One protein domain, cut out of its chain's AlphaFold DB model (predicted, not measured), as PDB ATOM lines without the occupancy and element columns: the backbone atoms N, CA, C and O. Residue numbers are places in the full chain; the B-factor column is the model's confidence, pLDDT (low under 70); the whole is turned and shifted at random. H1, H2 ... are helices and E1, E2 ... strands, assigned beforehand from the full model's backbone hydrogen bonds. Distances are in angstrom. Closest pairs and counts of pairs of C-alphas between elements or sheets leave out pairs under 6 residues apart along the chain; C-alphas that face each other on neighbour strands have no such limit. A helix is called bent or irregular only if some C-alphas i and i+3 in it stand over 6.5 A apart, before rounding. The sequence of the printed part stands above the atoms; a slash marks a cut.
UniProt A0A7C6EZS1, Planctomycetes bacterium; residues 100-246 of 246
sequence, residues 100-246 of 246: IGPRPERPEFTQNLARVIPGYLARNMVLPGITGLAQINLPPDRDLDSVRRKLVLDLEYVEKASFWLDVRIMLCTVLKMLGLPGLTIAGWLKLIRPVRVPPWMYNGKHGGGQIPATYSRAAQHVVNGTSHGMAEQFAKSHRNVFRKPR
ATOM      1  N   ILE A 100     213.331 181.523 230.146       96.50
ATOM      2  CA  ILE A 100     212.528 181.354 228.937       96.50
ATOM      3  C   ILE A 100     211.868 182.678 228.550       96.50
ATOM      4  O   ILE A 100     211.310 183.362 229.408       96.50
ATOM      5  N   GLY A 101     211.953 183.043 227.272       95.44
ATOM      6  CA  GLY A 101     211.342 184.246 226.717       95.44
ATOM      7  C   GLY A 101     211.961 184.695 225.387       95.44
ATOM      8  O   GLY A 101     212.945 184.110 224.919       95.44
ATOM      9  N   PRO A 102     211.413 185.753 224.765       95.44
ATOM     10  CA  PRO A 102     211.979 186.343 223.557       95.44
ATOM     11  C   PRO A 102     213.422 186.796 223.789       95.44
ATOM     12  O   PRO A 102     213.745 187.387 224.822       95.44
ATOM     13  N   ARG A 103     214.312 186.539 222.825       94.44
ATOM     14  CA  ARG A 103     215.719 186.946 222.949       94.44
ATOM     15  C   ARG A 103     215.835 188.474 222.924       94.44
ATOM     16  O   ARG A 103     215.327 189.083 221.979       94.44
ATOM     17  N   PRO A 104     216.534 189.108 223.878       95.12
ATOM     18  CA  PRO A 104     216.600 190.560 223.924       95.12
ATOM     19  C   PRO A 104     217.476 191.105 222.785       95.12
ATOM     20  O   PRO A 104     218.593 190.635 222.549       95.12
ATOM     21  N   GLU A 105     216.984 192.120 222.077       94.00
ATOM     22  CA  GLU A 105     217.684 192.722 220.939       94.00
ATOM     23  C   GLU A 105     218.444 193.997 221.347       94.00
ATOM     24  O   GLU A 105     218.149 194.621 222.368       94.00
ATOM     25  N   ARG A 106     219.475 194.364 220.583       92.50
ATOM     26  CA  ARG A 106     220.192 195.631 220.717       92.50
ATOM     27  C   ARG A 106     219.241 196.811 220.476       92.50
ATOM     28  O   ARG A 106     218.373 196.713 219.599       92.50
ATOM     29  N   PRO A 107     219.393 197.932 221.195       91.06
ATOM     30  CA  PRO A 107     218.602 199.139 220.956       91.06
ATOM     31  C   PRO A 107     218.664 199.628 219.503       91.06
ATOM     32  O   PRO A 107     217.634 199.989 218.938       91.06
ATOM     33  N   GLU A 108     219.848 199.576 218.889       88.75
ATOM     34  CA  GLU A 108     220.122 200.026 217.520       88.75
ATOM     35  C   GLU A 108     219.298 199.230 216.494       88.75
ATOM     36  O   GLU A 108     218.657 199.806 215.615       88.75
ATOM     37  N   PHE A 109     219.240 197.901 216.642       89.75
ATOM     38  CA  PHE A 109     218.413 197.049 215.785       89.75
ATOM     39  C   PHE A 109     216.930 197.178 216.118       89.75
ATOM     40  O   PHE A 109     216.112 197.285 215.211       89.75
ATOM     41  N   THR A 110     216.574 197.234 217.404       89.50
ATOM     42  CA  THR A 110     215.178 197.357 217.846       89.50
ATOM     43  C   THR A 110     214.505 198.584 217.242       89.50
ATOM     44  O   THR A 110     213.381 198.492 216.759       89.50
ATOM     45  N   GLN A 111     215.203 199.721 217.208       84.62
ATOM     46  CA  GLN A 111     214.686 200.953 216.620       84.62
ATOM     47  C   GLN A 111     214.435 200.814 215.113       84.62
ATOM     48  O   GLN A 111     213.376 201.207 214.624       84.62
ATOM     49  N   ASN A 112     215.393 200.249 214.377       87.00
ATOM     50  CA  ASN A 112     215.275 200.066 212.930       87.00
ATOM     51  C   ASN A 112     214.167 199.064 212.581       87.00
ATOM     52  O   ASN A 112     213.344 199.324 211.703       87.00
ATOM     53  N   LEU A 113     214.096 197.954 213.315       89.75
ATOM     54  CA  LEU A 113     213.096 196.909 213.122       89.75
ATOM     55  C   LEU A 113     211.689 197.388 213.489       89.75
ATOM     56  O   LEU A 113     210.746 197.106 212.757       89.75
ATOM     57  N   ALA A 114     211.539 198.187 214.548       85.81
ATOM     58  CA  ALA A 114     210.249 198.760 214.927       85.81
ATOM     59  C   ALA A 114     209.672 199.729 213.883       85.81
ATOM     60  O   ALA A 114     208.457 199.891 213.813       85.81
ATOM     61  N   ARG A 115     210.519 200.356 213.055       83.25
ATOM     62  CA  ARG A 115     210.067 201.220 211.951       83.25
ATOM     63  C   ARG A 115     209.573 200.433 210.739       83.25
ATOM     64  O   ARG A 115     208.695 200.916 210.036       83.25
ATOM     65  N   VAL A 116     210.153 199.261 210.476       85.00
ATOM     66  CA  VAL A 116     209.898 198.486 209.245       85.00
ATOM     67  C   VAL A 116     208.980 197.280 209.447       85.00
ATOM     68  O   VAL A 116     208.397 196.796 208.479       85.00
ATOM     69  N   ILE A 117     208.840 196.794 210.682       85.12
ATOM     70  CA  ILE A 117     208.002 195.648 211.043       85.12
ATOM     71  C   ILE A 117     206.922 196.132 212.020       85.12
ATOM     72  O   ILE A 117     207.221 196.410 213.188       85.12
ATOM     73  N   PRO A 118     205.657 196.225 211.574       80.12
ATOM     74  CA  PRO A 118     204.542 196.550 212.453       80.12
ATOM     75  C   PRO A 118     204.489 195.613 213.665       80.12
ATOM     76  O   PRO A 118     204.732 194.414 213.554       80.12
ATOM     77  N   GLY A 119     204.199 196.166 214.841       81.88
ATOM     78  CA  GLY A 119     204.055 195.387 216.072       81.88
ATOM     79  C   GLY A 119     205.336 194.765 216.636       81.88
ATOM     80  O   GLY A 119     205.252 194.038 217.622       81.88
ATOM     81  N   TYR A 120     206.518 195.073 216.089       87.94
ATOM     82  CA  TYR A 120     207.792 194.498 216.547       87.94
ATOM     83  C   TYR A 120     208.015 194.630 218.061       87.94
ATOM     84  O   TYR A 120     208.471 193.689 218.707       87.94
ATOM     85  N   LEU A 121     207.640 195.772 218.650       86.81
ATOM     86  CA  LEU A 121     207.823 196.046 220.079       86.81
ATOM     87  C   LEU A 121     206.924 195.202 220.997       86.81
ATOM     88  O   LEU A 121     207.195 195.127 222.194       86.81
ATOM     89  N   ALA A 122     205.890 194.532 220.480       85.25
ATOM     90  CA  ALA A 122     205.002 193.711 221.304       85.25
ATOM     91  C   ALA A 122     205.717 192.488 221.916       85.25
ATOM     92  O   ALA A 122     205.312 192.004 222.973       85.25
ATOM     93  N   ARG A 123     206.849 192.046 221.345       91.19
ATOM     94  CA  ARG A 123     207.710 191.015 221.959       91.19
ATOM     95  C   ARG A 123     208.294 191.441 223.313       91.19
ATOM     96  O   ARG A 123     208.623 190.596 224.137       91.19
ATOM     97  N   ASN A 124     208.388 192.747 223.569       91.44
ATOM     98  CA  ASN A 124     208.923 193.315 224.806       91.44
ATOM     99  C   ASN A 124     207.875 193.411 225.930       91.44
ATOM    100  O   ASN A 124     208.152 194.026 226.955       91.44
ATOM    101  N   MET A 125     206.679 192.834 225.775       87.00
ATOM    102  CA  MET A 125     205.651 192.831 226.829       87.00
ATOM    103  C   MET A 125     205.982 191.888 227.994       87.00
ATOM    104  O   MET A 125     205.524 192.090 229.118       87.00
ATOM    105  N   VAL A 126     206.816 190.879 227.744       89.75
ATOM    106  CA  VAL A 126     207.305 189.930 228.752       89.75
ATOM    107  C   VAL A 126     208.785 190.168 229.044       89.75
ATOM    108  O   VAL A 126     209.455 190.951 228.366       89.75
ATOM    109  N   LEU A 127     209.304 189.524 230.091       94.75
ATOM    110  CA  LEU A 127     210.743 189.531 230.335       94.75
ATOM    111  C   LEU A 127     211.465 188.767 229.213       94.75
ATOM    112  O   LEU A 127     210.977 187.728 228.764       94.75
ATOM    113  N   PRO A 128     212.612 189.277 228.742       96.56
ATOM    114  CA  PRO A 128     213.418 188.562 227.768       96.56
ATOM    115  C   PRO A 128     214.038 187.296 228.365       96.56
ATOM    116  O   PRO A 128     214.411 187.276 229.539       96.56
ATOM    117  N   GLY A 129     214.199 186.274 227.529       95.31
ATOM    118  CA  GLY A 129     214.748 184.974 227.906       95.31
ATOM    119  C   GLY A 129     216.178 184.739 227.431       95.31
ATOM    120  O   GLY A 129     216.615 185.317 226.431       95.31
ATOM    121  N   ILE A 130     216.887 183.832 228.109       93.12
ATOM    122  CA  ILE A 130     218.137 183.246 227.595       93.12
ATOM    123  C   ILE A 130     217.817 182.391 226.354       93.12
ATOM    124  O   ILE A 130     218.389 182.586 225.278       93.12
ATOM    125  N   THR A 131     216.833 181.496 226.483       93.56
ATOM    126  CA  THR A 131     216.270 180.678 225.398       93.56
ATOM    127  C   THR A 131     214.772 180.959 225.241       93.56
ATOM    128  O   THR A 131     214.172 181.649 226.062       93.56
ATOM    129  N   GLY A 132     214.151 180.454 224.181       94.81
ATOM    130  CA  GLY A 132     212.760 180.756 223.861       94.81
ATOM    131  C   GLY A 132     212.224 179.932 222.699       94.81
ATOM    132  O   GLY A 132     212.952 179.176 222.051       94.81
ATOM    133  N   LEU A 133     210.924 180.085 222.435       95.12
ATOM    134  CA  LEU A 133     210.223 179.324 221.400       95.12
ATOM    135  C   LEU A 133     210.829 179.553 220.007       95.12
ATOM    136  O   LEU A 133     210.985 178.600 219.238       95.12
ATOM    137  N   ALA A 134     211.223 180.792 219.700       94.62
ATOM    138  CA  ALA A 134     211.866 181.119 218.438       94.62
ATOM    139  C   ALA A 134     213.256 180.481 218.297       94.62
ATOM    140  O   ALA A 134     213.573 179.945 217.241       94.62
ATOM    141  N   GLN A 135     214.060 180.476 219.364       92.50
ATOM    142  CA  GLN A 135     215.411 179.901 219.391       92.50
ATOM    143  C   GLN A 135     215.409 178.377 219.191       92.50
ATOM    144  O   GLN A 135     216.395 177.809 218.719       92.50
ATOM    145  N   ILE A 136     214.309 177.704 219.545       92.44
ATOM    146  CA  ILE A 136     214.124 176.274 219.275       92.44
ATOM    147  C   ILE A 136     213.817 176.021 217.796       92.44
ATOM    148  O   ILE A 136     214.349 175.076 217.219       92.44
ATOM    149  N   ASN A 137     212.958 176.847 217.199       92.25
ATOM    150  CA  ASN A 137     212.359 176.579 215.891       92.25
ATOM    151  C   ASN A 137     213.114 177.195 214.708       92.25
ATOM    152  O   ASN A 137     212.949 176.728 213.583       92.25
ATOM    153  N   LEU A 138     213.887 178.261 214.925       91.38
ATOM    154  CA  LEU A 138     214.470 179.060 213.851       91.38
ATOM    155  C   LEU A 138     215.981 179.260 214.027       91.38
ATOM    156  O   LEU A 138     216.467 179.360 215.157       91.38
ATOM    157  N   PRO A 139     216.729 179.360 212.913       86.62
ATOM    158  CA  PRO A 139     218.134 179.745 212.942       86.62
ATOM    159  C   PRO A 139     218.322 181.219 213.373       86.62
ATOM    160  O   PRO A 139     217.345 181.963 213.534       86.62
ATOM    161  N   PRO A 140     219.577 181.662 213.584       83.12
ATOM    162  CA  PRO A 140     219.904 183.073 213.794       83.12
ATOM    163  C   PRO A 140     219.388 183.985 212.670       83.12
ATOM    164  O   PRO A 140     219.222 183.545 211.533       83.12
ATOM    165  N   ASP A 141     219.145 185.257 212.999       85.19
ATOM    166  CA  ASP A 141     218.619 186.240 212.045       85.19
ATOM    167  C   ASP A 141     219.677 186.600 210.993       85.19
ATOM    168  O   ASP A 141     220.838 186.832 211.334       85.19
ATOM    169  N   ARG A 142     219.263 186.649 209.722       82.62
ATOM    170  CA  ARG A 142     220.116 186.984 208.564       82.62
ATOM    171  C   ARG A 142     219.553 188.146 207.742       82.62
ATOM    172  O   ARG A 142     220.306 188.926 207.171       82.62
ATOM    173  N   ASP A 143     218.229 188.283 207.720       87.88
ATOM    174  CA  ASP A 143     217.491 189.281 206.943       87.88
ATOM    175  C   ASP A 143     216.166 189.680 207.629       87.88
ATOM    176  O   ASP A 143     215.780 189.133 208.666       87.88
ATOM    177  N   LEU A 144     215.429 190.632 207.048       89.12
ATOM    178  CA  LEU A 144     214.151 191.091 207.605       89.12
ATOM    179  C   LEU A 144     213.062 190.008 207.657       89.12
ATOM    180  O   LEU A 144     212.213 190.059 208.547       89.12
ATOM    181  N   ASP A 145     213.035 189.054 206.728       89.88
ATOM    182  CA  ASP A 145     212.055 187.965 206.746       89.88
ATOM    183  C   ASP A 145     212.336 186.989 207.894       89.88
ATOM    184  O   ASP A 145     211.424 186.633 208.643       89.88
ATOM    185  N   SER A 146     213.611 186.668 208.136       91.44
ATOM    186  CA  SER A 146     214.031 185.872 209.294       91.44
ATOM    187  C   SER A 146     213.580 186.504 210.617       91.44
ATOM    188  O   SER A 146     213.026 185.813 211.478       91.44
ATOM    189  N   VAL A 147     213.674 187.837 210.725       92.75
ATOM    190  CA  VAL A 147     213.193 188.588 211.892       92.75
ATOM    191  C   VAL A 147     211.668 188.536 212.006       92.75
ATOM    192  O   VAL A 147     211.155 188.351 213.109       92.75
ATOM    193  N   ARG A 148     210.920 188.660 210.901       92.44
ATOM    194  CA  ARG A 148     209.449 188.527 210.922       92.44
ATOM    195  C   ARG A 148     209.023 187.137 211.384       92.44
ATOM    196  O   ARG A 148     208.152 187.016 212.242       92.44
ATOM    197  N   ARG A 149     209.668 186.087 210.872       93.75
ATOM    198  CA  ARG A 149     209.426 184.696 211.287       93.75
ATOM    199  C   ARG A 149     209.699 184.500 212.778       93.75
ATOM    200  O   ARG A 149     208.893 183.882 213.471       93.75
ATOM    201  N   LYS A 150     210.793 185.067 213.291       94.94
ATOM    202  CA  LYS A 150     211.107 185.069 214.726       94.94
ATOM    203  C   LYS A 150     210.060 185.823 215.540       94.94
ATOM    204  O   LYS A 150     209.599 185.296 216.550       94.94
ATOM    205  N   LEU A 151     209.628 186.992 215.071       93.12
ATOM    206  CA  LEU A 151     208.595 187.785 215.730       93.12
ATOM    207  C   LEU A 151     207.280 187.008 215.862       93.12
ATOM    208  O   LEU A 151     206.673 187.057 216.923       93.12
ATOM    209  N   VAL A 152     206.858 186.247 214.844       93.00
ATOM    210  CA  VAL A 152     205.651 185.396 214.929       93.00
ATOM    211  C   VAL A 152     205.717 184.458 216.140       93.00
ATOM    212  O   VAL A 152     204.760 184.379 216.908       93.00
ATOM    213  N   LEU A 153     206.852 183.788 216.341       94.88
ATOM    214  CA  LEU A 153     207.040 182.858 217.457       94.88
ATOM    215  C   LEU A 153     207.202 183.560 218.804       94.88
ATOM    216  O   LEU A 153     206.722 183.052 219.817       94.88
ATOM    217  N   ASP A 154     207.851 184.723 218.825       94.62
ATOM    218  CA  ASP A 154     207.946 185.542 220.032       94.62
ATOM    219  C   ASP A 154     206.557 186.016 220.484       94.62
ATOM    220  O   ASP A 154     206.252 185.958 221.672       94.62
ATOM    221  N   LEU A 155     205.695 186.438 219.551       90.62
ATOM    222  CA  LEU A 155     204.322 186.845 219.857       90.62
ATOM    223  C   LEU A 155     203.456 185.659 220.290       90.62
ATOM    224  O   LEU A 155     202.691 185.798 221.241       90.62
ATOM    225  N   GLU A 156     203.613 184.488 219.663       91.56
ATOM    226  CA  GLU A 156     202.943 183.270 220.129       91.56
ATOM    227  C   GLU A 156     203.357 182.926 221.567       91.56
ATOM    228  O   GLU A 156     202.511 182.560 222.384       91.56
ATOM    229  N   TYR A 157     204.646 183.057 221.897       94.06
ATOM    230  CA  TYR A 157     205.116 182.846 223.261       94.06
ATOM    231  C   TYR A 157     204.510 183.866 224.229       94.06
ATOM    232  O   TYR A 157     204.021 183.468 225.278       94.06
ATOM    233  N   VAL A 158     204.491 185.157 223.878       89.94
ATOM    234  CA  VAL A 158     203.864 186.210 224.700       89.94
ATOM    235  C   VAL A 158     202.391 185.901 224.983       89.94
ATOM    236  O   VAL A 158     201.919 186.141 226.091       89.94
ATOM    237  N   GLU A 159     201.667 185.363 224.005       87.38
ATOM    238  CA  GLU A 159     200.245 185.046 224.128       87.38
ATOM    239  C   GLU A 159     199.981 183.767 224.935       87.38
ATOM    240  O   GLU A 159     199.056 183.723 225.743       87.38
ATOM    241  N   LYS A 160     200.793 182.724 224.726       89.75
ATOM    242  CA  LYS A 160     200.574 181.376 225.281       89.75
ATOM    243  C   LYS A 160     201.519 181.028 226.432       89.75
ATOM    244  O   LYS A 160     201.627 179.850 226.800       89.75
ATOM    245  N   ALA A 161     202.230 182.022 226.966       90.31
ATOM    246  CA  ALA A 161     203.165 181.857 228.069       90.31
ATOM    247  C   ALA A 161     202.478 181.103 229.212       90.31
ATOM    248  O   ALA A 161     201.453 181.519 229.748       90.31
ATOM    249  N   SER A 162     203.030 179.945 229.552       93.88
ATOM    250  CA  SER A 162     202.499 179.066 230.586       93.88
ATOM    251  C   SER A 162     203.633 178.250 231.175       93.88
ATOM    252  O   SER A 162     204.614 177.945 230.493       93.88
ATOM    253  N   PHE A 163     203.466 177.834 232.428       93.62
ATOM    254  CA  PHE A 163     204.450 177.016 233.131       93.62
ATOM    255  C   PHE A 163     204.865 175.772 232.322       93.62
ATOM    256  O   PHE A 163     206.049 175.486 232.159       93.62
ATOM    257  N   TRP A 164     203.898 175.065 231.728       95.31
ATOM    258  CA  TRP A 164     204.165 173.868 230.926       95.31
ATOM    259  C   TRP A 164     204.844 174.155 229.586       95.31
ATOM    260  O   TRP A 164     205.548 173.295 229.055       95.31
ATOM    261  N   LEU A 165     204.628 175.331 228.995       95.00
ATOM    262  CA  LEU A 165     205.382 175.736 227.813       95.00
ATOM    263  C   LEU A 165     206.848 175.989 228.186       95.00
ATOM    264  O   LEU A 165     207.732 175.467 227.508       95.00
ATOM    265  N   ASP A 166     207.097 176.684 229.295       95.38
ATOM    266  CA  ASP A 166     208.449 176.969 229.782       95.38
ATOM    267  C   ASP A 166     209.227 175.692 230.116       95.38
ATOM    268  O   ASP A 166     210.370 175.543 229.682       95.38
ATOM    269  N   VAL A 167     208.605 174.733 230.813       94.88
ATOM    270  CA  VAL A 167     209.225 173.433 231.129       94.88
ATOM    271  C   VAL A 167     209.642 172.697 229.856       94.88
ATOM    272  O   VAL A 167     210.762 172.191 229.772       94.88
ATOM    273  N   ARG A 168     208.779 172.666 228.834       95.75
ATOM    274  CA  ARG A 168     209.091 172.001 227.561       95.75
ATOM    275  C   ARG A 168     210.227 172.705 226.824       95.75
ATOM    276  O   ARG A 168     211.144 172.031 226.360       95.75
ATOM    277  N   ILE A 169     210.207 174.038 226.739       95.44
ATOM    278  CA  ILE A 169     211.282 174.814 226.095       95.44
ATOM    279  C   ILE A 169     212.613 174.600 226.831       95.44
ATOM    280  O   ILE A 169     213.645 174.381 226.190       95.44
ATOM    281  N   MET A 170     212.591 174.607 228.166       93.38
ATOM    282  CA  MET A 170     213.763 174.341 228.998       93.38
ATOM    283  C   MET A 170     214.333 172.947 228.727       93.38
ATOM    284  O   MET A 170     215.508 172.823 228.383       93.38
ATOM    285  N   LEU A 171     213.498 171.907 228.813       93.44
ATOM    286  CA  LEU A 171     213.911 170.523 228.580       93.44
ATOM    287  C   LEU A 171     214.483 170.339 227.171       93.44
ATOM    288  O   LEU A 171     215.550 169.755 227.010       93.44
ATOM    289  N   CYS A 172     213.826 170.903 226.154       93.88
ATOM    290  CA  CYS A 172     214.324 170.870 224.782       93.88
ATOM    291  C   CYS A 172     215.705 171.521 224.654       93.88
ATOM    292  O   CYS A 172     216.565 171.007 223.940       93.88
ATOM    293  N   THR A 173     215.919 172.648 225.338       90.81
ATOM    294  CA  THR A 173     217.191 173.377 225.307       90.81
ATOM    295  C   THR A 173     218.301 172.557 225.962       90.81
ATOM    296  O   THR A 173     219.351 172.375 225.352       90.81
ATOM    297  N   VAL A 174     218.058 171.997 227.152       89.31
ATOM    298  CA  VAL A 174     219.034 171.156 227.866       89.31
ATOM    299  C   VAL A 174     219.405 169.926 227.038       89.31
ATOM    300  O   VAL A 174     220.586 169.672 226.820       89.31
ATOM    301  N   LEU A 175     218.420 169.200 226.506       90.12
ATOM    302  CA  LEU A 175     218.675 168.002 225.703       90.12
ATOM    303  C   LEU A 175     219.434 168.321 224.404       90.12
ATOM    304  O   LEU A 175     220.335 167.576 224.022       90.12
ATOM    305  N   LYS A 176     219.135 169.456 223.757       86.12
ATOM    306  CA  LYS A 176     219.887 169.939 222.588       86.12
ATOM    307  C   LYS A 176     221.342 170.266 222.945       86.12
ATOM    308  O   LYS A 176     222.237 169.942 222.172       86.12
ATOM    309  N   MET A 177     221.590 170.866 224.111       83.19
ATOM    310  CA  MET A 177     222.952 171.135 224.596       83.19
ATOM    311  C   MET A 177     223.729 169.853 224.930       83.19
ATOM    312  O   MET A 177     224.948 169.842 224.797       83.19
ATOM    313  N   LEU A 178     223.038 168.769 225.297       85.94
ATOM    314  CA  LEU A 178     223.628 167.439 225.505       85.94
ATOM    315  C   LEU A 178     223.896 166.669 224.194       85.94
ATOM    316  O   LEU A 178     224.334 165.525 224.238       85.94
ATOM    317  N   GLY A 179     223.659 167.283 223.029       83.06
ATOM    318  CA  GLY A 179     224.001 166.716 221.721       83.06
ATOM    319  C   GLY A 179     222.905 165.872 221.070       83.06
ATOM    320  O   GLY A 179     223.131 165.292 220.010       83.06
ATOM    321  N   LEU A 180     221.707 165.814 221.657       86.38
ATOM    322  CA  LEU A 180     220.590 165.098 221.047       86.38
ATOM    323  C   LEU A 180     219.998 165.885 219.854       86.38
ATOM    324  O   LEU A 180     219.987 167.123 219.874       86.38
ATOM    325  N   PRO A 181     219.445 165.203 218.828       84.38
ATOM    326  CA  PRO A 181     218.874 165.862 217.655       84.38
ATOM    327  C   PRO A 181     217.722 166.809 218.025       84.38
ATOM    328  O   PRO A 181     216.628 166.384 218.407       84.38
ATOM    329  N   GLY A 182     217.962 168.117 217.888       77.88
ATOM    330  CA  GLY A 182     217.045 169.151 218.375       77.88
ATOM    331  C   GLY A 182     215.650 169.109 217.742       77.88
ATOM    332  O   GLY A 182     214.666 169.344 218.438       77.88
ATOM    333  N   LEU A 183     215.549 168.763 216.453       79.56
ATOM    334  CA  LEU A 183     214.260 168.650 215.755       79.56
ATOM    335  C   LEU A 183     213.416 167.486 216.288       79.56
ATOM    336  O   LEU A 183     212.219 167.651 216.509       79.56
ATOM    337  N   THR A 184     214.040 166.341 216.563       85.50
ATOM    338  CA  THR A 184     213.358 165.159 217.108       85.50
ATOM    339  C   THR A 184     212.762 165.460 218.479       85.50
ATOM    340  O   THR A 184     211.575 165.231 218.712       85.50
ATOM    341  N   ILE A 185     213.555 166.068 219.364       89.62
ATOM    342  CA  ILE A 185     213.113 166.436 220.715       89.62
ATOM    343  C   ILE A 185     212.033 167.514 220.672       89.62
ATOM    344  O   ILE A 185     211.028 167.408 221.375       89.62
ATOM    345  N   ALA A 186     212.209 168.543 219.839       89.50
ATOM    346  CA  ALA A 186     211.200 169.582 219.673       89.50
ATOM    347  C   ALA A 186     209.870 168.991 219.179       89.50
ATOM    348  O   ALA A 186     208.805 169.444 219.606       89.50
ATOM    349  N   GLY A 187     209.919 167.963 218.326       90.25
ATOM    350  CA  GLY A 187     208.754 167.194 217.895       90.25
ATOM    351  C   GLY A 187     208.075 166.475 219.060       90.25
ATOM    352  O   GLY A 187     206.893 166.702 219.311       90.25
ATOM    353  N   TRP A 188     208.829 165.681 219.826       91.69
ATOM    354  CA  TRP A 188     208.315 164.944 220.991       91.69
ATOM    355  C   TRP A 188     207.702 165.863 222.053       91.69
ATOM    356  O   TRP A 188     206.643 165.573 222.605       91.69
ATOM    357  N   LEU A 189     208.319 167.022 222.284       93.69
ATOM    358  CA  LEU A 189     207.835 168.030 223.230       93.69
ATOM    359  C   LEU A 189     206.735 168.936 222.648       93.69
ATOM    360  O   LEU A 189     206.281 169.871 223.315       93.69
ATOM    361  N   LYS A 190     206.264 168.677 221.420       93.06
ATOM    362  CA  LYS A 190     205.220 169.463 220.737       93.06
ATOM    363  C   LYS A 190     205.560 170.962 220.682       93.06
ATOM    364  O   LYS A 190     204.709 171.829 220.923       93.06
ATOM    365  N   LEU A 191     206.828 171.272 220.417       93.94
ATOM    366  CA  LEU A 191     207.384 172.626 220.315       93.94
ATOM    367  C   LEU A 191     207.609 173.078 218.875       93.94
ATOM    368  O   LEU A 191     207.795 174.275 218.665       93.94
ATOM    369  N   ILE A 192     207.562 172.159 217.905       92.00
ATOM    370  CA  ILE A 192     207.618 172.520 216.488       92.00
ATOM    371  C   ILE A 192     206.429 173.427 216.163       92.00
ATOM    372  O   ILE A 192     205.282 173.145 216.534       92.00
ATOM    373  N   ARG A 193     206.717 174.544 215.501       89.81
ATOM    374  CA  ARG A 193     205.725 175.513 215.045       89.81
ATOM    375  C   ARG A 193     205.896 175.771 213.553       89.81
ATOM    376  O   ARG A 193     206.976 176.197 213.141       89.81
ATOM    377  N   PRO A 194     204.853 175.559 212.733       87.50
ATOM    378  CA  PRO A 194     204.867 176.068 211.374       87.50
ATOM    379  C   PRO A 194     204.831 177.597 211.436       87.50
ATOM    380  O   PRO A 194     203.928 178.187 212.027       87.50
ATOM    381  N   VAL A 195     205.826 178.247 210.839       89.12
ATOM    382  CA  VAL A 195     205.912 179.710 210.845       89.12
ATOM    383  C   VAL A 195     205.401 180.245 209.520       89.12
ATOM    384  O   VAL A 195     206.096 180.151 208.508       89.12
ATOM    385  N   ARG A 196     204.208 180.840 209.541       87.62
ATOM    386  CA  ARG A 196     203.661 181.609 208.422       87.62
ATOM    387  C   ARG A 196     203.610 183.077 208.815       87.62
ATOM    388  O   ARG A 196     202.889 183.438 209.742       87.62
ATOM    389  N   VAL A 197     204.382 183.911 208.124       86.50
ATOM    390  CA  VAL A 197     204.367 185.356 208.365       86.50
ATOM    391  C   VAL A 197     203.058 185.923 207.812       86.50
ATOM    392  O   VAL A 197     202.766 185.729 206.629       86.50
ATOM    393  N   PRO A 198     202.237 186.589 208.636       82.50
ATOM    394  CA  PRO A 198     200.986 187.150 208.161       82.50
ATOM    395  C   PRO A 198     201.242 188.392 207.281       82.50
ATOM    396  O   PRO A 198     202.173 189.154 207.559       82.50
ATOM    397  N   PRO A 199     200.406 188.654 206.253       80.88
ATOM    398  CA  PRO A 199     200.629 189.742 205.292       80.88
ATOM    399  C   PRO A 199     200.826 191.129 205.920       80.88
ATOM    400  O   PRO A 199     201.622 191.931 205.433       80.88
ATOM    401  N   TRP A 200     200.160 191.405 207.045       78.50
ATOM    402  CA  TRP A 200     200.255 192.693 207.736       78.50
ATOM    403  C   TRP A 200     201.669 193.008 208.261       78.50
ATOM    404  O   TRP A 200     202.003 194.181 208.410       78.50
ATOM    405  N   MET A 201     202.536 192.008 208.477       83.06
ATOM    406  CA  MET A 201     203.928 192.230 208.903       83.06
ATOM    407  C   MET A 201     204.847 192.734 207.773       83.06
ATOM    408  O   MET A 201     205.970 193.170 208.048       83.06
ATOM    409  N   TYR A 202     204.414 192.682 206.509       80.94
ATOM    410  CA  TYR A 202     205.188 193.181 205.363       80.94
ATOM    411  C   TYR A 202     204.896 194.654 205.038       80.94
ATOM    412  O   TYR A 202     205.773 195.362 204.544       80.94
ATOM    413  N   ASN A 203     203.705 195.150 205.381       68.44
ATOM    414  CA  ASN A 203     203.249 196.491 205.016       68.44
ATOM    415  C   ASN A 203     203.642 197.547 206.061       68.44
ATOM    416  O   ASN A 203     202.796 198.166 206.699       68.44
ATOM    417  N   GLY A 204     204.945 197.792 206.206       54.66
ATOM    418  CA  GLY A 204     205.485 198.823 207.105       54.66
ATOM    419  C   GLY A 204     205.237 200.280 206.671       54.66
ATOM    420  O   GLY A 204     205.629 201.188 207.396       54.66
ATOM    421  N   LYS A 205     204.614 200.529 205.506       43.56
ATOM    422  CA  LYS A 205     204.434 201.881 204.927       43.56
ATOM    423  C   LYS A 205     203.008 202.438 204.945       43.56
ATOM    424  O   LYS A 205     202.810 203.585 204.557       43.56
ATOM    425  N   HIS A 206     202.028 201.695 205.448       38.69
ATOM    426  CA  HIS A 206     200.676 202.214 205.636       38.69
ATOM    427  C   HIS A 206     200.260 201.982 207.082       38.69
ATOM    428  O   HIS A 206     200.138 200.840 207.523       38.69
ATOM    429  N   GLY A 207     200.088 203.075 207.829       39.88
ATOM    430  CA  GLY A 207     199.599 203.096 209.207       39.88
ATOM    431  C   GLY A 207     198.162 202.586 209.337       39.88
ATOM    432  O   GLY A 207     197.270 203.347 209.680       39.88
ATOM    433  N   GLY A 208     197.938 201.304 209.054       35.59
ATOM    434  CA  GLY A 208     196.612 200.690 209.053       35.59
ATOM    435  C   GLY A 208     196.601 199.161 209.115       35.59
ATOM    436  O   GLY A 208     195.533 198.565 209.042       35.59
ATOM    437  N   GLY A 209     197.752 198.497 209.263       41.47
ATOM    438  CA  GLY A 209     197.784 197.058 209.532       41.47
ATOM    439  C   GLY A 209     197.366 196.773 210.972       41.47
ATOM    440  O   GLY A 209     198.232 196.625 211.833       41.47
ATOM    441  N   GLN A 210     196.059 196.732 211.245       46.56
ATOM    442  CA  GLN A 210     195.540 196.220 212.514       46.56
ATOM    443  C   GLN A 210     196.059 194.795 212.712       46.56
ATOM    444  O   GLN A 210     195.964 193.955 211.812       46.56
ATOM    445  N   ILE A 211     196.610 194.511 213.893       50.97
ATOM    446  CA  ILE A 211     196.866 193.122 214.264       50.97
ATOM    447  C   ILE A 211     195.508 192.408 214.305       50.97
ATOM    448  O   ILE A 211     194.577 192.945 214.912       50.97
ATOM    449  N   PRO A 212     195.370 191.221 213.684       51.62
ATOM    450  CA  PRO A 212     194.125 190.466 213.708       51.62
ATOM    451  C   PRO A 212     193.605 190.282 215.138       51.62
ATOM    452  O   PRO A 212     194.388 190.081 216.069       51.62
ATOM    453  N   ALA A 213     192.279 190.279 215.303       50.16
ATOM    454  CA  ALA A 213     191.609 190.151 216.602       50.16
ATOM    455  C   ALA A 213     191.976 188.870 217.392       50.16
ATOM    456  O   ALA A 213     191.619 188.731 218.559       50.16
ATOM    457  N   THR A 214     192.695 187.941 216.757       49.19
ATOM    458  CA  THR A 214     193.216 186.700 217.338       49.19
ATOM    459  C   THR A 214     194.355 186.910 218.334       49.19
ATOM    460  O   THR A 214     194.584 186.028 219.144       49.19
ATOM    461  N   TYR A 215     195.074 188.036 218.293       52.44
ATOM    462  CA  TYR A 215     196.122 188.329 219.279       52.44
ATOM    463  C   TYR A 215     195.519 188.900 220.566       52.44
ATOM    464  O   TYR A 215     194.488 189.565 220.516       52.44
ATOM    465  N   SER A 216     196.161 188.692 221.721       53.22
ATOM    466  CA  SER A 216     195.629 189.170 223.009       53.22
ATOM    467  C   SER A 216     195.310 190.676 222.995       53.22
ATOM    468  O   SER A 216     195.999 191.462 222.341       53.22
ATOM    469  N   ARG A 217     194.304 191.116 223.771       54.94
ATOM    470  CA  ARG A 217     193.957 192.549 223.912       54.94
ATOM    471  C   ARG A 217     195.164 193.427 224.269       54.94
ATOM    472  O   ARG A 217     195.213 194.580 223.856       54.94
ATOM    473  N   ALA A 218     196.152 192.886 224.988       47.84
ATOM    474  CA  ALA A 218     197.397 193.583 225.308       47.84
ATOM    475  C   ALA A 218     198.291 193.793 224.069       47.84
ATOM    476  O   ALA A 218     198.815 194.886 223.872       47.84
ATOM    477  N   ALA A 219     198.418 192.784 223.200       48.50
ATOM    478  CA  ALA A 219     199.117 192.911 221.920       48.50
ATOM    479  C   ALA A 219     198.362 193.832 220.945       48.50
ATOM    480  O   ALA A 219     198.982 194.629 220.244       48.50
ATOM    481  N   GLN A 220     197.025 193.798 220.954       54.97
ATOM    482  CA  GLN A 220     196.192 194.718 220.177       54.97
ATOM    483  C   GLN A 220     196.341 196.173 220.649       54.97
ATOM    484  O   GLN A 220     196.523 197.047 219.813       54.97
ATOM    485  N   HIS A 221     196.334 196.456 221.958       49.25
ATOM    486  CA  HIS A 221     196.499 197.822 222.488       49.25
ATOM    487  C   HIS A 221     197.852 198.449 222.127       49.25
ATOM    488  O   HIS A 221     197.918 199.627 221.783       49.25
ATOM    489  N   VAL A 222     198.926 197.660 222.174       46.41
ATOM    490  CA  VAL A 222     200.286 198.110 221.834       46.41
ATOM    491  C   VAL A 222     200.409 198.446 220.345       46.41
ATOM    492  O   VAL A 222     201.130 199.374 219.978       46.41
ATOM    493  N   VAL A 223     199.698 197.722 219.478       47.25
ATOM    494  CA  VAL A 223     199.887 197.834 218.025       47.25
ATOM    495  C   VAL A 223     198.826 198.681 217.333       47.25
ATOM    496  O   VAL A 223     199.185 199.483 216.473       47.25
ATOM    497  N   ASN A 224     197.565 198.596 217.760       48.41
ATOM    498  CA  ASN A 224     196.489 199.471 217.290       48.41
ATOM    499  C   ASN A 224     196.618 200.896 217.857       48.41
ATOM    500  O   ASN A 224     196.064 201.824 217.280       48.41
ATOM    501  N   GLY A 225     197.359 201.078 218.959       47.72
ATOM    502  CA  GLY A 225     197.596 202.388 219.562       47.72
ATOM    503  C   GLY A 225     198.680 203.215 218.870       47.72
ATOM    504  O   GLY A 225     198.468 204.392 218.617       47.72
ATOM    505  N   THR A 226     199.855 202.652 218.572       51.34
ATOM    506  CA  THR A 226     201.038 203.495 218.305       51.34
ATOM    507  C   THR A 226     202.247 202.671 217.836       51.34
ATOM    508  O   THR A 226     203.262 202.623 218.524       51.34
ATOM    509  N   SER A 227     202.225 202.025 216.667       47.22
ATOM    510  CA  SER A 227     203.459 201.397 216.147       47.22
ATOM    511  C   SER A 227     204.542 202.450 215.845       47.22
ATOM    512  O   SER A 227     205.678 202.317 216.296       47.22
ATOM    513  N   HIS A 228     204.169 203.559 215.197       49.16
ATOM    514  CA  HIS A 228     205.043 204.726 215.021       49.16
ATOM    515  C   HIS A 228     205.209 205.539 216.310       49.16
ATOM    516  O   HIS A 228     206.332 205.887 216.658       49.16
ATOM    517  N   GLY A 229     204.132 205.778 217.066       52.78
ATOM    518  CA  GLY A 229     204.189 206.564 218.304       52.78
ATOM    519  C   GLY A 229     205.077 205.941 219.386       52.78
ATOM    520  O   GLY A 229     205.877 206.651 219.986       52.78
ATOM    521  N   MET A 230     205.032 204.618 219.592       57.31
ATOM    522  CA  MET A 230     205.923 203.933 220.535       57.31
ATOM    523  C   MET A 230     207.341 203.819 219.998       57.31
ATOM    524  O   MET A 230     208.272 203.945 220.783       57.31
ATOM    525  N   ALA A 231     207.538 203.618 218.690       59.47
ATOM    526  CA  ALA A 231     208.877 203.640 218.104       59.47
ATOM    527  C   ALA A 231     209.523 205.031 218.240       59.47
ATOM    528  O   ALA A 231     210.696 205.140 218.600       59.47
ATOM    529  N   GLU A 232     208.757 206.102 218.026       61.91
ATOM    530  CA  GLU A 232     209.189 207.478 218.258       61.91
ATOM    531  C   GLU A 232     209.393 207.786 219.737       61.91
ATOM    532  O   GLU A 232     210.385 208.416 220.088       61.91
ATOM    533  N   GLN A 233     208.491 207.354 220.617       64.38
ATOM    534  CA  GLN A 233     208.612 207.553 222.059       64.38
ATOM    535  C   GLN A 233     209.812 206.788 222.614       64.38
ATOM    536  O   GLN A 233     210.560 207.343 223.410       64.38
ATOM    537  N   PHE A 234     210.051 205.564 222.141       67.88
ATOM    538  CA  PHE A 234     211.238 204.770 222.439       67.88
ATOM    539  C   PHE A 234     212.514 205.454 221.931       67.88
ATOM    540  O   PHE A 234     213.494 205.559 222.665       67.88
ATOM    541  N   ALA A 235     212.497 205.982 220.702       67.56
ATOM    542  CA  ALA A 235     213.611 206.747 220.144       67.56
ATOM    543  C   ALA A 235     213.869 208.057 220.912       67.56
ATOM    544  O   ALA A 235     215.021 208.443 221.113       67.56
ATOM    545  N   LYS A 236     212.809 208.742 221.357       69.69
ATOM    546  CA  LYS A 236     212.879 209.964 222.170       69.69
ATOM    547  C   LYS A 236     213.423 209.661 223.568       69.69
ATOM    548  O   LYS A 236     214.328 210.364 224.005       69.69
ATOM    549  N   SER A 237     212.940 208.610 224.231       68.62
ATOM    550  CA  SER A 237     213.354 208.243 225.593       68.62
ATOM    551  C   SER A 237     214.773 207.680 225.673       68.62
ATOM    552  O   SER A 237     215.418 207.813 226.708       68.62
ATOM    553  N   HIS A 238     215.304 207.131 224.577       70.62
ATOM    554  CA  HIS A 238     216.651 206.551 224.531       70.62
ATOM    555  C   HIS A 238     217.625 207.327 223.633       70.62
ATOM    556  O   HIS A 238     218.670 206.803 223.259       70.62
ATOM    557  N   ARG A 239     217.330 208.596 223.317       63.34
ATOM    558  CA  ARG A 239     218.090 209.428 222.363       63.34
ATOM    559  C   ARG A 239     219.607 209.475 222.640       63.34
ATOM    560  O   ARG A 239     220.396 209.536 221.702       63.34
ATOM    561  N   ASN A 240     220.017 209.393 223.909       61.78
ATOM    562  CA  ASN A 240     221.426 209.421 224.327       61.78
ATOM    563  C   ASN A 240     222.209 208.137 224.002       61.78
ATOM    564  O   ASN A 240     223.424 208.201 223.860       61.78
ATOM    565  N   VAL A 241     221.532 206.996 223.850       58.22
ATOM    566  CA  VAL A 241     222.149 205.697 223.513       58.22
ATOM    567  C   VAL A 241     222.599 205.655 222.049       58.22
ATOM    568  O   VAL A 241     223.488 204.895 221.687       58.22
ATOM    569  N   PHE A 242     222.014 206.511 221.211       51.66
ATOM    570  CA  PHE A 242     222.237 206.537 219.765       51.66
ATOM    571  C   PHE A 242     223.235 207.609 219.310       51.66
ATOM    572  O   PHE A 242     223.458 207.773 218.110       51.66
ATOM    573  N   ARG A 243     223.847 208.359 220.236       48.06
ATOM    574  CA  ARG A 243     224.997 209.200 219.894       48.06
ATOM    575  C   ARG A 243     226.193 208.275 219.673       48.06
ATOM    576  O   ARG A 243     226.551 207.536 220.587       48.06
ATOM    577  N   LYS A 244     226.798 208.317 218.476       35.47
ATOM    578  CA  LYS A 244     228.103 207.676 218.240       35.47
ATOM    579  C   LYS A 244     229.041 208.068 219.393       35.47
ATOM    580  O   LYS A 244     229.030 209.249 219.765       35.47
ATOM    581  N   PRO A 245     229.810 207.128 219.969       36.59
ATOM    582  CA  PRO A 245     230.879 207.515 220.877       36.59
ATOM    583  C   PRO A 245     231.770 208.519 220.132       36.59
ATOM    584  O   PRO A 245     232.087 208.298 218.961       36.59
ATOM    585  N   ARG A 246     232.028 209.665 220.771       33.09
ATOM    586  CA  ARG A 246     233.007 210.640 220.280       33.09
ATOM    587  C   ARG A 246     234.398 210.032 220.333       33.09
ATOM    588  O   ARG A 246     234.638 209.260 221.289       33.09
TER     589      ARG A 246
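AT A GLANCE: This is residues 100 to 246 of the 246 residues of a protein of Planctomycetes bacterium (UniProt A0A7C6EZS1). Helix H4 forms the middle, with the short helices H2 and H3 packed on it; the hairpin of H5 and H6 makes one end of the domain, and H1 with the bent, L-shaped H7 makes the other. A long link leads from H6 to H7, and H8 follows H7. The printed part has 147 residues with eight named helices and one named strand, in the order H1 H2 E1 H3 H4 H5 H6 H7 H8, and is mostly helix. It is compact, with a radius of gyration of the C-alphas of 16.2 A and spans of 44 by 44 by 27 A.

HOW THE PARTS SIT: H1, residues 107 to 116, touches H2, residues 120 to 125, at a steep tilt of 55 degrees; the closest C-alphas, Ala 114 and Tyr 120, are 5.2 A apart. H3, residues 133 to 137, touches H4, residues 144 to 160 (closest C-alphas Ala 134 and Leu 153, 5.2 A). H4 touches H2 with residues 151 to 158 alone, at a shallow tilt of 28 degrees, the same way (Arg 123 and Leu 155, 5.8 A). H5, residues 163 to 177, touches H3 (Leu 133 and Ile 169, 6.6 A) and forms a helical hairpin with H6, residues 182 to 188, at 38 degrees, only just steep (Lys 176 and Gly 182, 5.1 A). H7, residues 217 to 237, was assigned as one helix by its hydrogen bonds but is bent, C-alphas 225 and 228 being 9.0 A apart; arms H7a and H7b are about perpendicular at 87 degrees. H7a only just touches H2, with 3 pairs of C-alphas within 8 A (Ala 122 and Ala 219, 6.0 A), and H7b touches H1 at a shallow tilt of 19 degrees, opposite ways (Ala 114 and Ala 231, 6.0 A). H8, residues 239 to 242, is close to H1 but not clearly touching (Glu 108 and Phe 242, 7.2 A). Every O i to N i+4 pair is within hydrogen-bond range in H3, H5, H6, H7a and H7b, against 5 of 6 in H1, 12 of 13 in H4 and 0 of 2 in H2, which has 2 of 3 O i to N i+3 pairs within range; H8 is too short for an i+4 pair.

IN THESE COORDINATES: H1 begins at C-alpha 107 (218.602, 199.139, 220.956) and is 14.6 A long. E1, residues 129 to 131, pairs with no named strand. H4 measures 24.3 A, H5 21.2 A, H7a, residues 217 to 225, 11.4 A and H7b, residues 228 to 237, 13.9 A. H8 ends at C-alpha 242 (222.237, 206.537, 219.765).

THE WHOLE: The two C-alphas farthest apart, Trp 188 and Arg 246, are 51.9 A apart. The printed part has no cut; the link from H6 to H7, residues 189 to 216, is long. The model's pLDDT is under 70 at residues 203 to 237 and 239 to 246.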